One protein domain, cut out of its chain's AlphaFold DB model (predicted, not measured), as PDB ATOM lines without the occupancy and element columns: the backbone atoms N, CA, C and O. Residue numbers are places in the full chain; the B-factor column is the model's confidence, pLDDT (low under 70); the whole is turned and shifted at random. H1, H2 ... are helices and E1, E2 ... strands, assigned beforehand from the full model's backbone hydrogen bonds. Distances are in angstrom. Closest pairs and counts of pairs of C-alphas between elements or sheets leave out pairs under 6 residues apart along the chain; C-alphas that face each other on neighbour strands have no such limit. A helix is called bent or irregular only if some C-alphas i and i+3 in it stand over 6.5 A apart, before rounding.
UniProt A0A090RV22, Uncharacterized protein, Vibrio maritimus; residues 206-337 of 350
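What this domain is: This is residues 206 to 337 of the 350 residues of an uncharacterized protein of Vibrio maritimus (UniProt A0A090RV22). Three long helices make the core: H1 and H2 form a hairpin, and H5 crosses H2. A two-stranded ribbon, E1 and E2, runs from the first turns of H1 to those of H5, as the base of a triangle with H1 and H5 as its sides; small H3 lies far out at one end, and residues 331 to 337 stick out at the last end of H5. The printed part has 132 residues, with five named helices and two strands in the order E1 H1 H2 H3 E2 H4 H5; the sheet, E1 - E2, is antiparallel. The class is mostly helix, and the whole is compact, with a radius of gyration of the C-alphas of 16.1 A and spans of 45 by 40 by 30 A.

How they stand to each other: Residues 206 to 207 pair, antiparallel, with residues 222 to 223 of E1, residues 222 to 225. E1 is the antiparallel neighbour of E2, residues 295 to 298; N 223 and O 297 are 2.9 A apart and N 225 and O 295 2.8 A, both within hydrogen-bond range. H1, residues 227 to 247, has a kink of 25 degrees near residue 234. It forms a helical hairpin with H2, residues 252 to 268: they touch at a shallow tilt of 26 degrees, opposite ways, the closest C-alphas being those of Ile 241 and Thr 258, 5.5 A apart. H3, residues 274 to 277, touches no helix. H2 is the hub; with residues 260 to 264 alone it touches H4, residues 307 to 311, the closest C-alphas being those of Ile 260 and Gln 310, 5.7 A apart. H2 touches H5, residues 313 to 335, at a steep tilt of 51 degrees, opposite ways; the closest C-alphas, of Ala 257 and Ala 319, are 4.6 A apart. H1 and H5 are close but not clearly touching, with the C-alphas of Cys 244 and Val 327 closest at 7.2 A. The closest C-alphas of E2 and H5, those of Ile 297 and Asn 313, are 5.1 A apart. In H2 and H5 every O i to N i+4 pair is within hydrogen-bond range; in H1 15 of 17 are, in H4 0 of 1, with 1 of 2 O i to N i+3 pairs, and H3 is too short for such a pair.

Where its parts are: E1 begins at C-alpha 222, (298.594, 207.994, 238.699). H1 measures 30.7 A from first to last C-alpha, H2 24.3 A and H5 33.1 A. H1 and H4 are irregular: C-alphas 228 and 231 are 7.7 A apart, and C-alphas 308 and 311 7.1 A. H5 ends at C-alpha 335, (301.245, 239.754, 245.103).

The domain as a whole: The C-alphas of Lys 275 and His 336, the two farthest apart, are 50.2 A from each other. The printed part has no cut. The link from H3 to E2, 17 residues, is long. Mean pLDDT of the printed part is 87.1; residues 305, 307 to 309 and 332 to 337 are under 70.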
ATOM      1  N   ALA A 206     297.067 213.663 236.131       82.38
ATOM      2  CA  ALA A 206     296.731 212.714 237.169       82.38
ATOM      3  C   ALA A 206     295.308 212.185 236.975       82.38
ATOM      4  O   ALA A 206     294.386 212.921 236.602       82.38
ATOM      5  N   ARG A 207     295.148 210.894 237.249       88.38
ATOM      6  CA  ARG A 207     293.859 210.232 237.371       88.38
ATOM      7  C   ARG A 207     293.755 209.543 238.716       88.38
ATOM      8  O   ARG A 207     294.686 208.838 239.107       88.38
ATOM      9  N   LEU A 208     292.621 209.723 239.381       84.50
ATOM     10  CA  LEU A 208     292.215 208.978 240.567       84.50
ATOM     11  C   LEU A 208     290.812 208.446 240.296       84.50
ATOM     12  O   LEU A 208     289.915 209.236 240.029       84.50
ATOM     13  N   ASP A 209     290.661 207.122 240.294       88.31
ATOM     14  CA  ASP A 209     289.375 206.452 240.055       88.31
ATOM     15  C   ASP A 209     288.664 206.926 238.760       88.31
ATOM     16  O   ASP A 209     287.448 207.037 238.692       88.31
ATOM     17  N   GLY A 210     289.446 207.216 237.710       80.38
ATOM     18  CA  GLY A 210     288.949 207.670 236.401       80.38
ATOM     19  C   GLY A 210     288.807 209.190 236.244       80.38
ATOM     20  O   GLY A 210     288.756 209.675 235.114       80.38
ATOM     21  N   GLU A 211     288.848 209.958 237.333       79.19
ATOM     22  CA  GLU A 211     288.650 211.413 237.319       79.19
ATOM     23  C   GLU A 211     289.959 212.204 237.189       79.19
ATOM     24  O   GLU A 211     291.010 211.766 237.663       79.19
ATOM     25  N   GLU A 212     289.909 213.400 236.583       80.06
ATOM     26  CA  GLU A 212     291.043 214.339 236.508       80.06
ATOM     27  C   GLU A 212     291.360 214.945 237.887       80.06
ATOM     28  O   GLU A 212     291.003 216.083 238.195       80.06
ATOM     29  N   LYS A 213     292.027 214.179 238.751       81.62
ATOM     30  CA  LYS A 213     292.287 214.578 240.133       81.62
ATOM     31  C   LYS A 213     293.684 214.165 240.571       81.62
ATOM     32  O   LYS A 213     294.080 213.010 240.427       81.62
ATOM     33  N   PHE A 214     294.426 215.116 241.138       83.88
ATOM     34  CA  PHE A 214     295.775 214.885 241.649       83.88
ATOM     35  C   PHE A 214     295.787 214.799 243.176       83.88
ATOM     36  O   PHE A 214     295.542 215.787 243.864       83.88
ATOM     37  N   VAL A 215     296.117 213.617 243.700       86.06
ATOM     38  CA  VAL A 215     296.291 213.363 245.136       86.06
ATOM     39  C   VAL A 215     297.626 212.648 245.339       86.06
ATOM     40  O   VAL A 215     297.714 211.423 245.267       86.06
ATOM     41  N   TRP A 216     298.689 213.426 245.553       85.50
ATOM     42  CA  TRP A 216     300.081 212.950 245.501       85.50
ATOM     43  C   TRP A 216     300.409 211.814 246.483       85.50
ATOM     44  O   TRP A 216     301.308 211.019 246.218       85.50
ATOM     45  N   ASN A 217     299.691 211.718 247.604       85.31
ATOM     46  CA  ASN A 217     299.897 210.707 248.642       85.31
ATOM     47  C   ASN A 217     298.961 209.490 248.520       85.31
ATOM     48  O   ASN A 217     299.081 208.565 249.323       85.31
ATOM     49  N   ASN A 218     298.060 209.455 247.532       88.44
ATOM     50  CA  ASN A 218     297.134 208.343 247.324       88.44
ATOM     51  C   ASN A 218     297.718 207.329 246.318       88.44
ATOM     52  O   ASN A 218     297.990 207.708 245.180       88.44
ATOM     53  N   PRO A 219     297.876 206.040 246.678       91.38
ATOM     54  CA  PRO A 219     298.451 205.026 245.789       91.38
ATOM     55  C   PRO A 219     297.620 204.725 244.530       91.38
ATOM     56  O   PRO A 219     298.170 204.224 243.550       91.38
ATOM     57  N   LYS A 220     296.316 205.036 244.528       91.94
ATOM     58  CA  LYS A 220     295.445 204.901 243.348       91.94
ATOM     59  C   LYS A 220     295.600 206.053 242.353       91.94
ATOM     60  O   LYS A 220     295.162 205.933 241.214       91.94
ATOM     61  N   CYS A 221     296.214 207.162 242.763       89.38
ATOM     62  CA  CYS A 221     296.440 208.302 241.886       89.38
ATOM     63  C   CYS A 221     297.663 208.046 240.986       89.38
ATOM     64  O   CYS A 221     298.750 207.700 241.456       89.38
ATOM     65  N   VAL A 222     297.516 208.226 239.674       95.56
ATOM     66  CA  VAL A 222     298.594 207.994 238.699       95.56
ATOM     67  C   VAL A 222     298.672 209.153 237.721       95.56
ATOM     68  O   VAL A 222     297.672 209.523 237.116       95.56
ATOM     69  N   ILE A 223     299.870 209.707 237.535       94.50
ATOM     70  CA  ILE A 223     300.153 210.663 236.463       94.50
ATOM     71  C   ILE A 223     300.660 209.883 235.254       94.50
ATOM     72  O   ILE A 223     301.680 209.197 235.348       94.50
ATOM     73  N   THR A 224     299.995 210.044 234.110       95.62
ATOM     74  CA  THR A 224     300.425 209.437 232.843       95.62
ATOM     75  C   THR A 224     300.711 210.525 231.819       95.62
ATOM     76  O   THR A 224     299.800 211.166 231.300       95.62
ATOM     77  N   VAL A 225     301.989 210.734 231.498       94.06
ATOM     78  CA  VAL A 225     302.415 211.656 230.441       94.06
ATOM     79  C   VAL A 225     302.512 210.895 229.118       94.06
ATOM     80  O   VAL A 225     303.355 209.996 229.005       94.06
ATOM     81  N   PRO A 226     301.709 211.252 228.099       91.31
ATOM     82  CA  PRO A 226     301.757 210.597 226.799       91.31
ATOM     83  C   PRO A 226     303.145 210.664 226.153       91.31
ATOM     84  O   PRO A 226     303.840 211.685 226.219       91.31
ATOM     85  N   ALA A 227     303.532 209.569 225.501       90.00
ATOM     86  CA  ALA A 227     304.832 209.388 224.854       90.00
ATOM     87  C   ALA A 227     305.185 210.554 223.910       90.00
ATOM     88  O   ALA A 227     306.243 211.175 224.045       90.00
ATOM     89  N   ASN A 228     304.243 210.930 223.045       85.50
ATOM     90  CA  ASN A 228     304.381 211.954 222.007       85.50
ATOM     91  C   ASN A 228     304.544 213.402 222.517       85.50
ATOM     92  O   ASN A 228     304.870 214.285 221.725       85.50
ATOM     93  N   ILE A 229     304.329 213.671 223.808       87.75
ATOM     94  CA  ILE A 229     304.561 214.999 224.409       87.75
ATOM     95  C   ILE A 229     305.578 214.977 225.555       87.75
ATOM     96  O   ILE A 229     305.874 216.019 226.144       87.75
ATOM     97  N   SER A 230     306.092 213.798 225.898       92.50
ATOM     98  CA  SER A 230     306.898 213.589 227.099       92.50
ATOM     99  C   SER A 230     308.188 214.419 227.111       92.50
ATOM    100  O   SER A 230     308.510 214.991 228.150       92.50
ATOM    101  N   GLY A 231     308.875 214.577 225.974       92.81
ATOM    102  CA  GLY A 231     310.090 215.396 225.868       92.81
ATOM    103  C   GLY A 231     309.808 216.882 226.103       92.81
ATOM    104  O   GLY A 231     310.487 217.551 226.880       92.81
ATOM    105  N   LYS A 232     308.698 217.384 225.548       91.00
ATOM    106  CA  LYS A 232     308.221 218.754 225.792       91.00
ATOM    107  C   LYS A 232     307.883 218.995 227.265       91.00
ATOM    108  O   LYS A 232     308.178 220.068 227.791       91.00
ATOM    109  N   CYS A 233     307.252 218.025 227.929       90.62
ATOM    110  CA  CYS A 233     306.995 218.107 229.368       90.62
ATOM    111  C   CYS A 233     308.304 218.110 230.171       90.62
ATOM    112  O   CYS A 233     308.447 218.935 231.071       90.62
ATOM    113  N   ALA A 234     309.271 217.265 229.806       93.88
ATOM    114  CA  ALA A 234     310.583 217.204 230.445       93.88
ATOM    115  C   ALA A 234     311.366 218.521 230.326       93.88
ATOM    116  O   ALA A 234     311.885 219.009 231.326       93.88
ATOM    117  N   ASN A 235     311.390 219.150 229.145       93.38
ATOM    118  CA  ASN A 235     312.077 220.433 228.945       93.38
ATOM    119  C   ASN A 235     311.468 221.551 229.799       93.38
ATOM    120  O   ASN A 235     312.197 222.297 230.448       93.38
ATOM    121  N   LYS A 236     310.132 221.625 229.873       91.50
ATOM    122  CA  LYS A 236     309.443 222.573 230.766       91.50
ATOM    123  C   LYS A 236     309.763 222.313 232.234       91.50
ATOM    124  O   LYS A 236     309.977 223.257 232.989       91.50
ATOM    125  N   LEU A 237     309.791 221.040 232.632       92.81
ATOM    126  CA  LEU A 237     310.115 220.655 233.999       92.81
ATOM    127  C   LEU A 237     311.560 221.023 234.351       92.81
ATOM    128  O   LEU A 237     311.784 221.581 235.418       92.81
ATOM    129  N   ARG A 238     312.521 220.812 233.441       94.12
ATOM    130  CA  ARG A 238     313.922 221.227 233.613       94.12
ATOM    131  C   ARG A 238     314.035 222.722 233.908       94.12
ATOM    132  O   ARG A 238     314.684 223.098 234.877       94.12
ATOM    133  N   THR A 239     313.370 223.566 233.119       90.75
ATOM    134  CA  THR A 239     313.360 225.019 233.344       90.75
ATOM    135  C   THR A 239     312.757 225.379 234.704       90.75
ATOM    136  O   THR A 239     313.338 226.176 235.439       90.75
ATOM    137  N   ALA A 240     311.628 224.765 235.077       90.69
ATOM    138  CA  ALA A 240     310.981 225.012 236.366       90.69
ATOM    139  C   ALA A 240     311.853 224.581 237.562       90.69
ATOM    140  O   ALA A 240     311.909 225.291 238.563       90.69
ATOM    141  N   ILE A 241     312.575 223.460 237.447       93.38
ATOM    142  CA  ILE A 241     313.523 222.966 238.459       93.38
ATOM    143  C   ILE A 241     314.654 223.970 238.690       93.38
ATOM    144  O   ILE A 241     314.906 224.341 239.836       93.38
ATOM    145  N   THR A 242     315.330 224.415 237.623       91.25
ATOM    146  CA  THR A 242     316.422 225.403 237.720       91.25
ATOM    147  C   THR A 242     315.950 226.663 238.431       91.25
ATOM    148  O   THR A 242     316.648 227.213 239.280       91.25
ATOM    149  N   HIS A 243     314.726 227.081 238.135       87.75
ATOM    150  CA  HIS A 243     314.148 228.258 238.743       87.75
ATOM    151  C   HIS A 243     313.810 228.074 240.230       87.75
ATOM    152  O   HIS A 243     314.173 228.915 241.047       87.75
ATOM    153  N   CYS A 244     313.199 226.945 240.606       89.69
ATOM    154  CA  CYS A 244     312.937 226.633 242.014       89.69
ATOM    155  C   CYS A 244     314.230 226.604 242.841       89.69
ATOM    156  O   CYS A 244     314.223 227.064 243.975       89.69
ATOM    157  N   ARG A 245     315.346 226.121 242.273       91.50
ATOM    158  CA  ARG A 245     316.661 226.175 242.936       91.50
ATOM    159  C   ARG A 245     317.130 227.603 243.179       91.50
ATOM    160  O   ARG A 245     317.613 227.892 244.265       91.50
ATOM    161  N   SER A 246     316.970 228.480 242.189       88.19
ATOM    162  CA  SER A 246     317.340 229.893 242.318       88.19
ATOM    163  C   SER A 246     316.537 230.609 243.404       88.19
ATOM    164  O   SER A 246     317.081 231.479 244.068       88.19
ATOM    165  N   LEU A 247     315.261 230.252 243.577       85.12
ATOM    166  CA  LEU A 247     314.380 230.830 244.597       85.12
ATOM    167  C   LEU A 247     314.503 230.174 245.970       85.12
ATOM    168  O   LEU A 247     313.927 230.672 246.929       85.12
ATOM    169  N   ALA A 248     315.176 229.028 246.067       87.38
ATOM    170  CA  ALA A 248     315.195 228.252 247.298       87.38
ATOM    171  C   ALA A 248     315.882 228.998 248.449       87.38
ATOM    172  O   ALA A 248     315.601 228.674 249.595       87.38
ATOM    173  N   GLU A 249     316.807 229.928 248.163       86.12
ATOM    174  CA  GLU A 249     317.576 230.683 249.171       86.12
ATOM    175  C   GLU A 249     318.190 229.782 250.272       86.12
ATOM    176  O   GLU A 249     318.338 230.173 251.425       86.12
ATOM    177  N   GLY A 250     318.549 228.539 249.923       85.56
ATOM    178  CA  GLY A 250     319.093 227.549 250.863       85.56
ATOM    179  C   GLY A 250     318.070 226.616 251.528       85.56
ATOM    180  O   GLY A 250     318.472 225.763 252.321       85.56
ATOM    181  N   ASP A 251     316.776 226.694 251.188       91.69
ATOM    182  CA  ASP A 251     315.743 225.759 251.654       91.69
ATOM    183  C   ASP A 251     316.081 224.319 251.229       91.69
ATOM    184  O   ASP A 251     315.955 223.911 250.067       91.69
ATOM    185  N   LYS A 252     316.498 223.517 252.214       91.56
ATOM    186  CA  LYS A 252     316.922 222.125 252.022       91.56
ATOM    187  C   LYS A 252     315.808 221.238 251.462       91.56
ATOM    188  O   LYS A 252     316.102 220.292 250.730       91.56
ATOM    189  N   THR A 253     314.547 221.529 251.767       90.69
ATOM    190  CA  THR A 253     313.395 220.750 251.295       90.69
ATOM    191  C   THR A 253     313.108 221.050 249.828       90.69
ATOM    192  O   THR A 253     312.893 220.125 249.041       90.69
ATOM    193  N   VAL A 254     313.186 222.323 249.428       91.06
ATOM    194  CA  VAL A 254     313.090 222.725 248.015       91.06
ATOM    195  C   VAL A 254     314.230 222.100 247.216       91.06
ATOM    196  O   VAL A 254     313.994 221.474 246.180       91.06
ATOM    197  N   LEU A 255     315.465 222.184 247.717       93.25
ATOM    198  CA  LEU A 255     316.624 221.580 247.062       93.25
ATOM    199  C   LEU A 255     316.473 220.056 246.924       93.25
ATOM    200  O   LEU A 255     316.705 219.519 245.839       93.25
ATOM    201  N   LEU A 256     315.987 219.362 247.956       92.19
ATOM    202  CA  LEU A 256     315.669 217.935 247.881       92.19
ATOM    203  C   LEU A 256     314.639 217.636 246.780       92.19
ATOM    204  O   LEU A 256     314.877 216.768 245.937       92.19
ATOM    205  N   ALA A 257     313.525 218.369 246.743       92.81
ATOM    206  CA  ALA A 257     312.483 218.178 245.737       92.81
ATOM    207  C   ALA A 257     313.002 218.428 244.307       92.81
ATOM    208  O   ALA A 257     312.746 217.633 243.399       92.81
ATOM    209  N   THR A 258     313.805 219.478 244.097       94.62
ATOM    210  CA  THR A 258     314.426 219.755 242.786       94.62
ATOM    211  C   THR A 258     315.401 218.658 242.358       94.62
ATOM    212  O   THR A 258     315.473 218.319 241.173       94.62
ATOM    213  N   ASN A 259     316.122 218.056 243.308       93.69
ATOM    214  CA  ASN A 259     317.048 216.958 243.047       93.69
ATOM    215  C   ASN A 259     316.320 215.668 242.667       93.69
ATOM    216  O   ASN A 259     316.736 215.014 241.711       93.69
ATOM    217  N   ILE A 260     315.212 215.341 243.337       94.69
ATOM    218  CA  ILE A 260     314.356 214.198 242.975       94.69
ATOM    219  C   ILE A 260     313.881 214.325 241.524       94.69
ATOM    220  O   ILE A 260     314.049 213.403 240.726       94.69
ATOM    221  N   LEU A 261     313.344 215.488 241.136       94.88
ATOM    222  CA  LEU A 261     312.858 215.672 239.766       94.88
ATOM    223  C   LEU A 261     313.991 215.766 238.736       94.88
ATOM    224  O   LEU A 261     313.811 215.336 237.601       94.88
ATOM    225  N   SER A 262     315.170 216.259 239.118       95.25
ATOM    226  CA  SER A 262     316.348 216.220 238.239       95.25
ATOM    227  C   SER A 262     316.795 214.788 237.955       95.25
ATOM    228  O   SER A 262     317.076 214.463 236.805       95.25
ATOM    229  N   LYS A 263     316.808 213.919 238.977       93.81
ATOM    230  CA  LYS A 263     317.109 212.487 238.817       93.81
ATOM    231  C   LYS A 263     316.095 211.810 237.898       93.81
ATOM    232  O   LYS A 263     316.501 211.126 236.965       93.81
ATOM    233  N   LEU A 264     314.799 212.089 238.076       93.81
ATOM    234  CA  LEU A 264     313.752 211.620 237.161       93.81
ATOM    235  C   LEU A 264     314.067 211.992 235.701       93.81
ATOM    236  O   LEU A 264     313.976 211.137 234.817       93.81
ATOM    237  N   LEU A 265     314.435 213.252 235.442       94.69
ATOM    238  CA  LEU A 265     314.762 213.712 234.092       94.69
ATOM    239  C   LEU A 265     315.974 212.970 233.518       94.69
ATOM    240  O   LEU A 265     315.868 212.404 232.431       94.69
ATOM    241  N   SER A 266     317.081 212.906 234.261       92.12
ATOM    242  CA  SER A 266     318.309 212.229 233.825       92.12
ATOM    243  C   SER A 266     318.122 210.725 233.605       92.12
ATOM    244  O   SER A 266     318.687 210.166 232.670       92.12
ATOM    245  N   ASN A 267     317.291 210.069 234.420       92.12
ATOM    246  CA  ASN A 267     317.100 208.619 234.359       92.12
ATOM    247  C   ASN A 267     316.102 208.193 233.275       92.12
ATOM    248  O   ASN A 267     316.175 207.071 232.769       92.12
ATOM    249  N   LYS A 268     315.118 209.041 232.938       92.94
ATOM    250  CA  LYS A 268     314.001 208.656 232.050       92.94
ATOM    251  C   LYS A 268     314.037 209.296 230.669       92.94
ATOM    252  O   LYS A 268     313.324 208.804 229.786       92.94
ATOM    253  N   PHE A 269     314.824 210.351 230.470       95.00
ATOM    254  CA  PHE A 269     314.881 211.097 229.219       95.00
ATOM    255  C   PHE A 269     316.288 211.126 228.638       95.00
ATOM    256  O   PHE A 269     317.284 211.111 229.352       95.00
ATOM    257  N   LYS A 270     316.356 211.172 227.308       93.50
ATOM    258  CA  LYS A 270     317.607 211.270 226.559       93.50
ATOM    259  C   LYS A 270     317.607 212.553 225.745       93.50
ATOM    260  O   LYS A 270     316.570 212.928 225.193       93.50
ATOM    261  N   LEU A 271     318.766 213.193 225.667       93.25
ATOM    262  CA  LEU A 271     319.027 214.241 224.687       93.25
ATOM    263  C   LEU A 271     319.239 213.616 223.293       93.25
ATOM    264  O   LEU A 271     319.417 212.391 223.195       93.25
ATOM    265  N   PRO A 272     319.169 214.409 222.215       91.38
ATOM    266  CA  PRO A 272     319.608 213.979 220.897       91.38
ATOM    267  C   PRO A 272     321.100 213.611 220.930       91.38
ATOM    268  O   PRO A 272     321.876 214.186 221.691       91.38
ATOM    269  N   SER A 273     321.494 212.611 220.146       91.12
ATOM    270  CA  SER A 273     322.898 212.281 219.903       91.12
ATOM    271  C   SER A 273     323.543 213.336 219.003       91.12
ATOM    272  O   SER A 273     322.843 214.081 218.318       91.12
ATOM    273  N   SER A 274     324.877 213.364 218.946       89.75
ATOM    274  CA  SER A 274     325.625 214.238 218.029       89.75
ATOM    275  C   SER A 274     325.138 214.113 216.583       89.75
ATOM    276  O   SER A 274     324.835 215.119 215.950       89.75
ATOM    277  N   LYS A 275     324.944 212.877 216.109       90.88
ATOM    278  CA  LYS A 275     324.424 212.589 214.767       90.88
ATOM    279  C   LYS A 275     322.995 213.097 214.557       90.88
ATOM    280  O   LYS A 275     322.658 213.586 213.489       90.88
ATOM    281  N   GLU A 276     322.127 212.988 215.566       88.25
ATOM    282  CA  GLU A 276     320.774 213.556 215.474       88.25
ATOM    283  C   GLU A 276     320.829 215.096 215.417       88.25
ATOM    284  O   GLU A 276     320.067 215.705 214.665       88.25
ATOM    285  N   CYS A 277     321.751 215.728 216.156       90.25
ATOM    286  CA  CYS A 277     321.931 217.182 216.175       90.25
ATOM    287  C   CYS A 277     322.329 217.777 214.817       90.25
ATOM    288  O   CYS A 277     321.916 218.897 214.532       90.25
ATOM    289  N   GLU A 278     323.045 217.044 213.959       90.69
ATOM    290  CA  GLU A 278     323.400 217.489 212.596       90.69
ATOM    291  C   GLU A 278     322.165 217.854 211.753       90.69
ATOM    292  O   GLU A 278     322.216 218.746 210.912       90.69
ATOM    293  N   SER A 279     321.031 217.197 212.018       87.75
ATOM    294  CA  SER A 279     319.756 217.414 211.318       87.75
ATOM    295  C   SER A 279     318.788 218.357 212.046       87.75
ATOM    296  O   SER A 279     317.691 218.636 211.556       87.75
ATOM    297  N   LEU A 280     319.155 218.835 213.239       86.19
ATOM    298  CA  LEU A 280     318.295 219.647 214.093       86.19
ATOM    299  C   LEU A 280     318.795 221.095 214.160       86.19
ATOM    300  O   LEU A 280     320.000 221.327 214.254       86.19
ATOM    301  N   PRO A 281     317.889 222.087 214.238       87.56
ATOM    302  CA  PRO A 281     318.275 223.449 214.590       87.56
ATOM    303  C   PRO A 281     319.030 223.476 215.925       87.56
ATOM    304  O   PRO A 281     318.601 222.807 216.871       87.56
ATOM    305  N   SER A 282     320.074 224.302 216.046       86.12
ATOM    306  CA  SER A 282     320.941 224.369 217.238       86.12
ATOM    307  C   SER A 282     320.174 224.561 218.550       86.12
ATOM    308  O   SER A 282     320.508 223.971 219.574       86.12
ATOM    309  N   ALA A 283     319.070 225.313 218.516       84.56
ATOM    310  CA  ALA A 283     318.198 225.523 219.674       84.56
ATOM    311  C   ALA A 283     317.568 224.229 220.231       84.56
ATOM    312  O   ALA A 283     317.155 224.204 221.387       84.56
ATOM    313  N   LYS A 284     317.486 223.157 219.432       86.56
ATOM    314  CA  LYS A 284     316.900 221.862 219.817       86.56
ATOM    315  C   LYS A 284     317.932 220.824 220.255       86.56
ATOM    316  O   LYS A 284     317.542 219.746 220.693       86.56
ATOM    317  N   HIS A 285     319.229 221.125 220.180       89.62
ATOM    318  CA  HIS A 285     320.295 220.172 220.533       89.62
ATOM    319  C   HIS A 285     320.246 219.747 222.004       89.62
ATOM    320  O   HIS A 285     320.660 218.648 222.355       89.62
ATOM    321  N   TYR A 286     319.672 220.589 222.865       89.94
ATOM    322  CA  TYR A 286     319.534 220.326 224.296       89.94
ATOM    323  C   TYR A 286     318.103 219.983 224.713       89.94
ATOM    324  O   TYR A 286     317.811 219.954 225.909       89.94
ATOM    325  N   ASP A 287     317.196 219.723 223.775       92.19
ATOM    326  CA  ASP A 287     315.817 219.359 224.093       92.19
ATOM    327  C   ASP A 287     315.673 217.848 224.288       92.19
ATOM    328  O   ASP A 287     316.007 217.054 223.415       92.19
ATOM    329  N   TYR A 288     315.102 217.427 225.420       94.81
ATOM    330  CA  TYR A 288     314.784 216.022 225.655       94.81
ATOM    331  C   TYR A 288     313.873 215.460 224.562       94.81
ATOM    332  O   TYR A 288     312.835 216.039 224.224       94.81
ATOM    333  N   LYS A 289     314.231 214.272 224.070       93.00
ATOM    334  CA  LYS A 289     313.437 213.527 223.097       93.00
ATOM    335  C   LYS A 289     312.158 212.992 223.731       93.00
ATOM    336  O   LYS A 289     312.108 212.664 224.919       93.00
ATOM    337  N   ASN A 290     311.127 212.843 222.906       92.50
ATOM    338  CA  ASN A 290     309.947 212.083 223.291       92.50
ATOM    339  C   ASN A 290     310.326 210.625 223.576       92.50
ATOM    340  O   ASN A 290     311.105 210.004 222.852       92.50
ATOM    341  N   ARG A 291     309.762 210.072 224.647       92.81
ATOM    342  CA  ARG A 291     309.889 208.659 224.998       92.81
ATOM    343  C   ARG A 291     309.055 207.817 224.035       92.81
ATOM    344  O   ARG A 291     308.014 208.265 223.566       92.81
ATOM    345  N   LYS A 292     309.479 206.571 223.799       91.88
ATOM    346  CA  LYS A 292     308.684 205.580 223.050       91.88
ATOM    347  C   LYS A 292     307.435 205.140 223.818       91.88
ATOM    348  O   LYS A 292     306.420 204.827 223.216       91.88
ATOM    349  N   GLN A 293     307.527 205.122 225.146       93.50
ATOM    350  CA  GLN A 293     306.453 204.716 226.049       93.50
ATOM    351  C   GLN A 293     306.022 205.890 226.938       93.50
ATOM    352  O   GLN A 293     306.861 206.748 227.254       93.50
ATOM    353  N   PRO A 294     304.751 205.940 227.378       94.62
ATOM    354  CA  PRO A 294     304.283 206.946 228.326       94.62
ATOM    355  C   PRO A 294     305.138 206.986 229.598       94.62
ATOM    356  O   PRO A 294     305.653 205.962 230.058       94.62
ATOM    357  N   LEU A 295     305.337 208.179 230.163       95.75
ATOM    358  CA  LEU A 295     305.917 208.312 231.505       95.75
ATOM    359  C   LEU A 295     304.801 208.132 232.524       95.75
ATOM    360  O   LEU A 295     303.811 208.855 232.479       95.75
ATOM    361  N   VAL A 296     304.986 207.187 233.438       95.81
ATOM    362  CA  VAL A 296     304.025 206.874 234.494       95.81
ATOM    363  C   VAL A 296     304.663 207.209 235.832       95.81
ATOM    364  O   VAL A 296     305.736 206.690 236.129       95.81
ATOM    365  N   ILE A 297     304.000 208.057 236.620       94.94
ATOM    366  CA  ILE A 297     304.383 208.390 237.995       94.94
ATOM    367  C   ILE A 297     303.240 207.954 238.912       94.94
ATOM    368  O   ILE A 297     302.146 208.522 238.883       94.94
ATOM    369  N   ARG A 298     303.488 206.918 239.711       94.62
ATOM    370  CA  ARG A 298     302.538 206.407 240.712       94.62
ATOM    371  C   ARG A 298     302.621 207.212 242.009       94.62
ATOM    372  O   ARG A 298     303.675 207.282 242.636       94.62
ATOM    373  N   CYS A 299     301.505 207.802 242.415       91.31
ATOM    374  CA  CYS A 299     301.418 208.535 243.671       91.31
ATOM    375  C   CYS A 299     301.444 207.569 244.868       91.31
ATOM    376  O   CYS A 299     301.449 206.345 244.714       91.31
ATOM    377  N   GLY A 300     301.513 208.114 246.078       87.75
ATOM    378  CA  GLY A 300     301.543 207.332 247.309       87.75
ATOM    379  C   GLY A 300     302.380 207.992 248.396       87.75
ATOM    380  O   GLY A 300     303.038 209.008 248.178       87.75
ATOM    381  N   LYS A 301     302.360 207.403 249.593       87.44
ATOM    382  CA  LYS A 301     303.097 207.929 250.743       87.44
ATOM    383  C   LYS A 301     304.602 207.937 250.456       87.44
ATOM    384  O   LYS A 301     305.207 206.889 250.246       87.44
ATOM    385  N   TYR A 302     305.203 209.122 250.481       85.50
ATOM    386  CA  TYR A 302     306.648 209.294 250.378       85.50
ATOM    387  C   TYR A 302     307.293 209.245 251.768       85.50
ATOM    388  O   TYR A 302     306.873 209.956 252.682       85.50
ATOM    389  N   ASN A 303     308.324 208.411 251.927       82.00
ATOM    390  CA  ASN A 303     309.136 208.356 253.138       82.00
ATOM    391  C   ASN A 303     310.456 209.111 252.932       82.00
ATOM    392  O   ASN A 303     311.418 208.572 252.388       82.00
ATOM    393  N   TRP A 304     310.508 210.351 253.413       71.81
ATOM    394  CA  TRP A 304     311.666 211.239 253.284       71.81
ATOM    395  C   TRP A 304     312.901 210.793 254.084       71.81
ATOM    396  O   TRP A 304     313.997 211.281 253.822       71.81
ATOM    397  N   LYS A 305     312.750 209.855 255.031       69.56
ATOM    398  CA  LYS A 305     313.848 209.352 255.875       69.56
ATOM    399  C   LYS A 305     314.718 208.293 255.189       69.56
ATOM    400  O   LYS A 305     315.747 207.912 255.736       69.56
ATOM    401  N   LYS A 306     314.321 207.798 254.014       71.19
ATOM    402  CA  LYS A 306     315.033 206.743 253.281       71.19
ATOM    403  C   LYS A 306     315.652 207.303 252.000       71.19
ATOM    404  O   LYS A 306     314.934 207.613 251.052       71.19
ATOM    405  N   ALA A 307     316.983 207.415 251.946       58.19
ATOM    406  CA  ALA A 307     317.705 207.968 250.790       58.19
ATOM    407  C   ALA A 307     317.446 207.186 249.483       58.19
ATOM    408  O   ALA A 307     317.282 207.786 248.422       58.19
ATOM    409  N   GLU A 308     317.300 205.861 249.580       58.78
ATOM    410  CA  GLU A 308     316.889 204.947 248.498       58.78
ATOM    411  C   GLU A 308     315.517 205.287 247.884       58.78
ATOM    412  O   GLU A 308     315.230 204.935 246.744       58.78
ATOM    413  N   SER A 309     314.666 206.028 248.602       64.38
ATOM    414  CA  SER A 309     313.340 206.428 248.119       64.38
ATOM    415  C   SER A 309     313.361 207.690 247.252       64.38
ATOM    416  O   SER A 309     312.324 208.037 246.693       64.38
ATOM    417  N   GLN A 310     314.503 208.369 247.084       71.25
ATOM    418  CA  GLN A 310     314.597 209.647 246.358       71.25
ATOM    419  C   GLN A 310     314.463 209.543 244.825       71.25
ATOM    420  O   GLN A 310     314.402 210.573 244.161       71.25
ATOM    421  N   ASP A 311     314.406 208.340 244.249       77.56
ATOM    422  CA  ASP A 311     314.048 208.129 242.830       77.56
ATOM    423  C   ASP A 311     312.734 207.338 242.663       77.56
ATOM    424  O   ASP A 311     312.374 206.883 241.578       77.56
ATOM    425  N   SER A 312     311.983 207.163 243.755       90.12
ATOM    426  CA  SER A 312     310.690 206.479 243.713       90.12
ATOM    427  C   SER A 312     309.612 207.344 243.057       90.12
ATOM    428  O   SER A 312     309.653 208.577 243.094       90.12
ATOM    429  N   ASN A 313     308.581 206.693 242.520       92.31
ATOM    430  CA  ASN A 313     307.411 207.390 241.990       92.31
ATOM    431  C   ASN A 313     306.727 208.269 243.058       92.31
ATOM    432  O   ASN A 313     306.303 209.385 242.765       92.31
ATOM    433  N   GLN A 314     306.671 207.797 244.306       92.94
ATOM    434  CA  GLN A 314     306.079 208.524 245.427       92.94
ATOM    435  C   GLN A 314     306.875 209.791 245.750       92.94
ATOM    436  O   GLN A 314     306.287 210.848 245.970       92.94
ATOM    437  N   ALA A 315     308.210 209.715 245.713       92.62
ATOM    438  CA  ALA A 315     309.069 210.885 245.874       92.62
ATOM    439  C   ALA A 315     308.870 211.902 244.748       92.62
ATOM    440  O   ALA A 315     308.796 213.100 245.009       92.62
ATOM    441  N   GLN A 316     308.736 211.437 243.504       94.56
ATOM    442  CA  GLN A 316     308.473 212.299 242.351       94.56
ATOM    443  C   GLN A 316     307.106 212.990 242.468       94.56
ATOM    444  O   GLN A 316     307.015 214.199 242.259       94.56
ATOM    445  N   ALA A 317     306.053 212.262 242.858       91.06
ATOM    446  CA  ALA A 317     304.720 212.824 243.084       91.06
ATOM    447  C   ALA A 317     304.718 213.868 244.215       91.06
ATOM    448  O   ALA A 317     304.164 214.956 244.045       91.06
ATOM    449  N   TRP A 318     305.386 213.571 245.334       93.44
ATOM    450  CA  TRP A 318     305.593 214.527 246.423       93.44
ATOM    451  C   TRP A 318     306.347 215.772 245.948       93.44
ATOM    452  O   TRP A 318     305.896 216.884 246.200       93.44
ATOM    453  N   ALA A 319     307.451 215.610 245.217       93.00
ATOM    454  CA  ALA A 319     308.252 216.729 244.734       93.00
ATOM    455  C   ALA A 319     307.476 217.614 243.743       93.00
ATOM    456  O   ALA A 319     307.608 218.834 243.794       93.00
ATOM    457  N   ILE A 320     306.626 217.032 242.884       90.69
ATOM    458  CA  ILE A 320     305.714 217.790 242.010       90.69
ATOM    459  C   ILE A 320     304.749 218.635 242.847       90.69
ATOM    460  O   ILE A 320     304.604 219.826 242.580       90.69
ATOM    461  N   ALA A 321     304.102 218.039 243.854       87.94
ATOM    462  CA  ALA A 321     303.160 218.748 244.717       87.94
ATOM    463  C   ALA A 321     303.851 219.845 245.544       87.94
ATOM    464  O   ALA A 321     303.374 220.978 245.593       87.94
ATOM    465  N   TYR A 322     305.001 219.526 246.143       89.69
ATOM    466  CA  TYR A 322     305.770 220.443 246.977       89.69
ATOM    467  C   TYR A 322     306.289 221.631 246.171       89.69
ATOM    468  O   TYR A 322     306.083 222.771 246.571       89.69
ATOM    469  N   LEU A 323     306.908 221.392 245.009       89.56
ATOM    470  CA  LEU A 323     307.414 222.481 244.174       89.56
ATOM    471  C   LEU A 323     306.292 223.301 243.548       89.56
ATOM    472  O   LEU A 323     306.466 224.506 243.414       89.56
ATOM    473  N   ALA A 324     305.138 222.702 243.227       85.31
ATOM    474  CA  ALA A 324     303.960 223.468 242.826       85.31
ATOM    475  C   ALA A 324     303.533 224.440 243.934       85.31
ATOM    476  O   ALA A 324     303.351 225.622 243.663       85.31
ATOM    477  N   ALA A 325     303.417 223.968 245.178       80.62
ATOM    478  CA  ALA A 325     303.046 224.809 246.313       80.62
ATOM    479  C   ALA A 325     304.123 225.858 246.646       80.62
ATOM    480  O   ALA A 325     303.802 227.018 246.889       80.62
ATOM    481  N   PHE A 326     305.406 225.484 246.617       83.75
ATOM    482  CA  PHE A 326     306.533 226.398 246.828       83.75
ATOM    483  C   PHE A 326     306.531 227.532 245.809       83.75
ATOM    484  O   PHE A 326     306.664 228.695 246.176       83.75
ATOM    485  N   VAL A 327     306.330 227.182 244.539       79.56
ATOM    486  CA  VAL A 327     306.067 228.128 243.466       79.56
ATOM    487  C   VAL A 327     304.898 229.010 243.905       79.56
ATOM    488  O   VAL A 327     305.139 230.162 244.261       79.56
ATOM    489  N   TRP A 328     303.667 228.489 243.971       72.75
ATOM    490  CA  TRP A 328     302.451 229.287 244.208       72.75
ATOM    491  C   TRP A 328     302.520 230.187 245.447       72.75
ATOM    492  O   TRP A 328     302.175 231.357 245.346       72.75
ATOM    493  N   SER A 329     303.068 229.708 246.561       72.38
ATOM    494  CA  SER A 329     303.255 230.496 247.787       72.38
ATOM    495  C   SER A 329     304.239 231.662 247.632       72.38
ATOM    496  O   SER A 329     303.962 232.753 248.134       72.38
ATOM    497  N   ASN A 330     305.355 231.490 246.914       72.00
ATOM    498  CA  ASN A 330     306.250 232.607 246.596       72.00
ATOM    499  C   ASN A 330     305.551 233.639 245.701       72.00
ATOM    500  O   ASN A 330     305.731 234.845 245.896       72.00
ATOM    501  N   PHE A 331     304.691 233.190 244.779       70.12
ATOM    502  CA  PHE A 331     303.877 234.098 243.965       70.12
ATOM    503  C   PHE A 331     302.843 234.845 244.811       70.12
ATOM    504  O   PHE A 331     302.801 236.072 244.745       70.12
ATOM    505  N   THR A 332     302.064 234.165 245.652       66.12
ATOM    506  CA  THR A 332     301.096 234.820 246.544       66.12
ATOM    507  C   THR A 332     301.786 235.844 247.445       66.12
ATOM    508  O   THR A 332     301.328 236.979 247.536       66.12
ATOM    509  N   LYS A 333     302.949 235.529 248.032       67.88
ATOM    510  CA  LYS A 333     303.737 236.507 248.809       67.88
ATOM    511  C   LYS A 333     304.138 237.727 247.979       67.88
ATOM    512  O   LYS A 333     304.064 238.850 248.467       67.88
ATOM    513  N   SER A 334     304.537 237.529 246.721       65.88
ATOM    514  CA  SER A 334     304.871 238.641 245.825       65.88
ATOM    515  C   SER A 334     303.668 239.524 245.485       65.88
ATOM    516  O   SER A 334     303.840 240.732 245.394       65.88
ATOM    517  N   GLN A 335     302.457 238.966 245.369       64.00
ATOM    518  CA  GLN A 335     301.245 239.754 245.103       64.00
ATOM    519  C   GLN A 335     300.969 240.788 246.197       64.00
ATOM    520  O   GLN A 335     300.435 241.842 245.888       64.00
ATOM    521  N   HIS A 336     301.349 240.506 247.445       65.06
ATOM    522  CA  HIS A 336     301.066 241.364 248.598       65.06
ATOM    523  C   HIS A 336     302.153 242.416 248.873       65.06
ATOM    524  O   HIS A 336     302.055 243.146 249.858       65.06
ATOM    525  N   LYS A 337     303.214 242.504 248.054       62.56
ATOM    526  CA  LYS A 337     304.261 243.508 248.283       62.56
ATOM    527  C   LYS A 337     303.754 244.918 247.926       62.56
ATOM    528  O   LYS A 337     303.096 245.080 246.891       62.56
TER     529      LYS A 337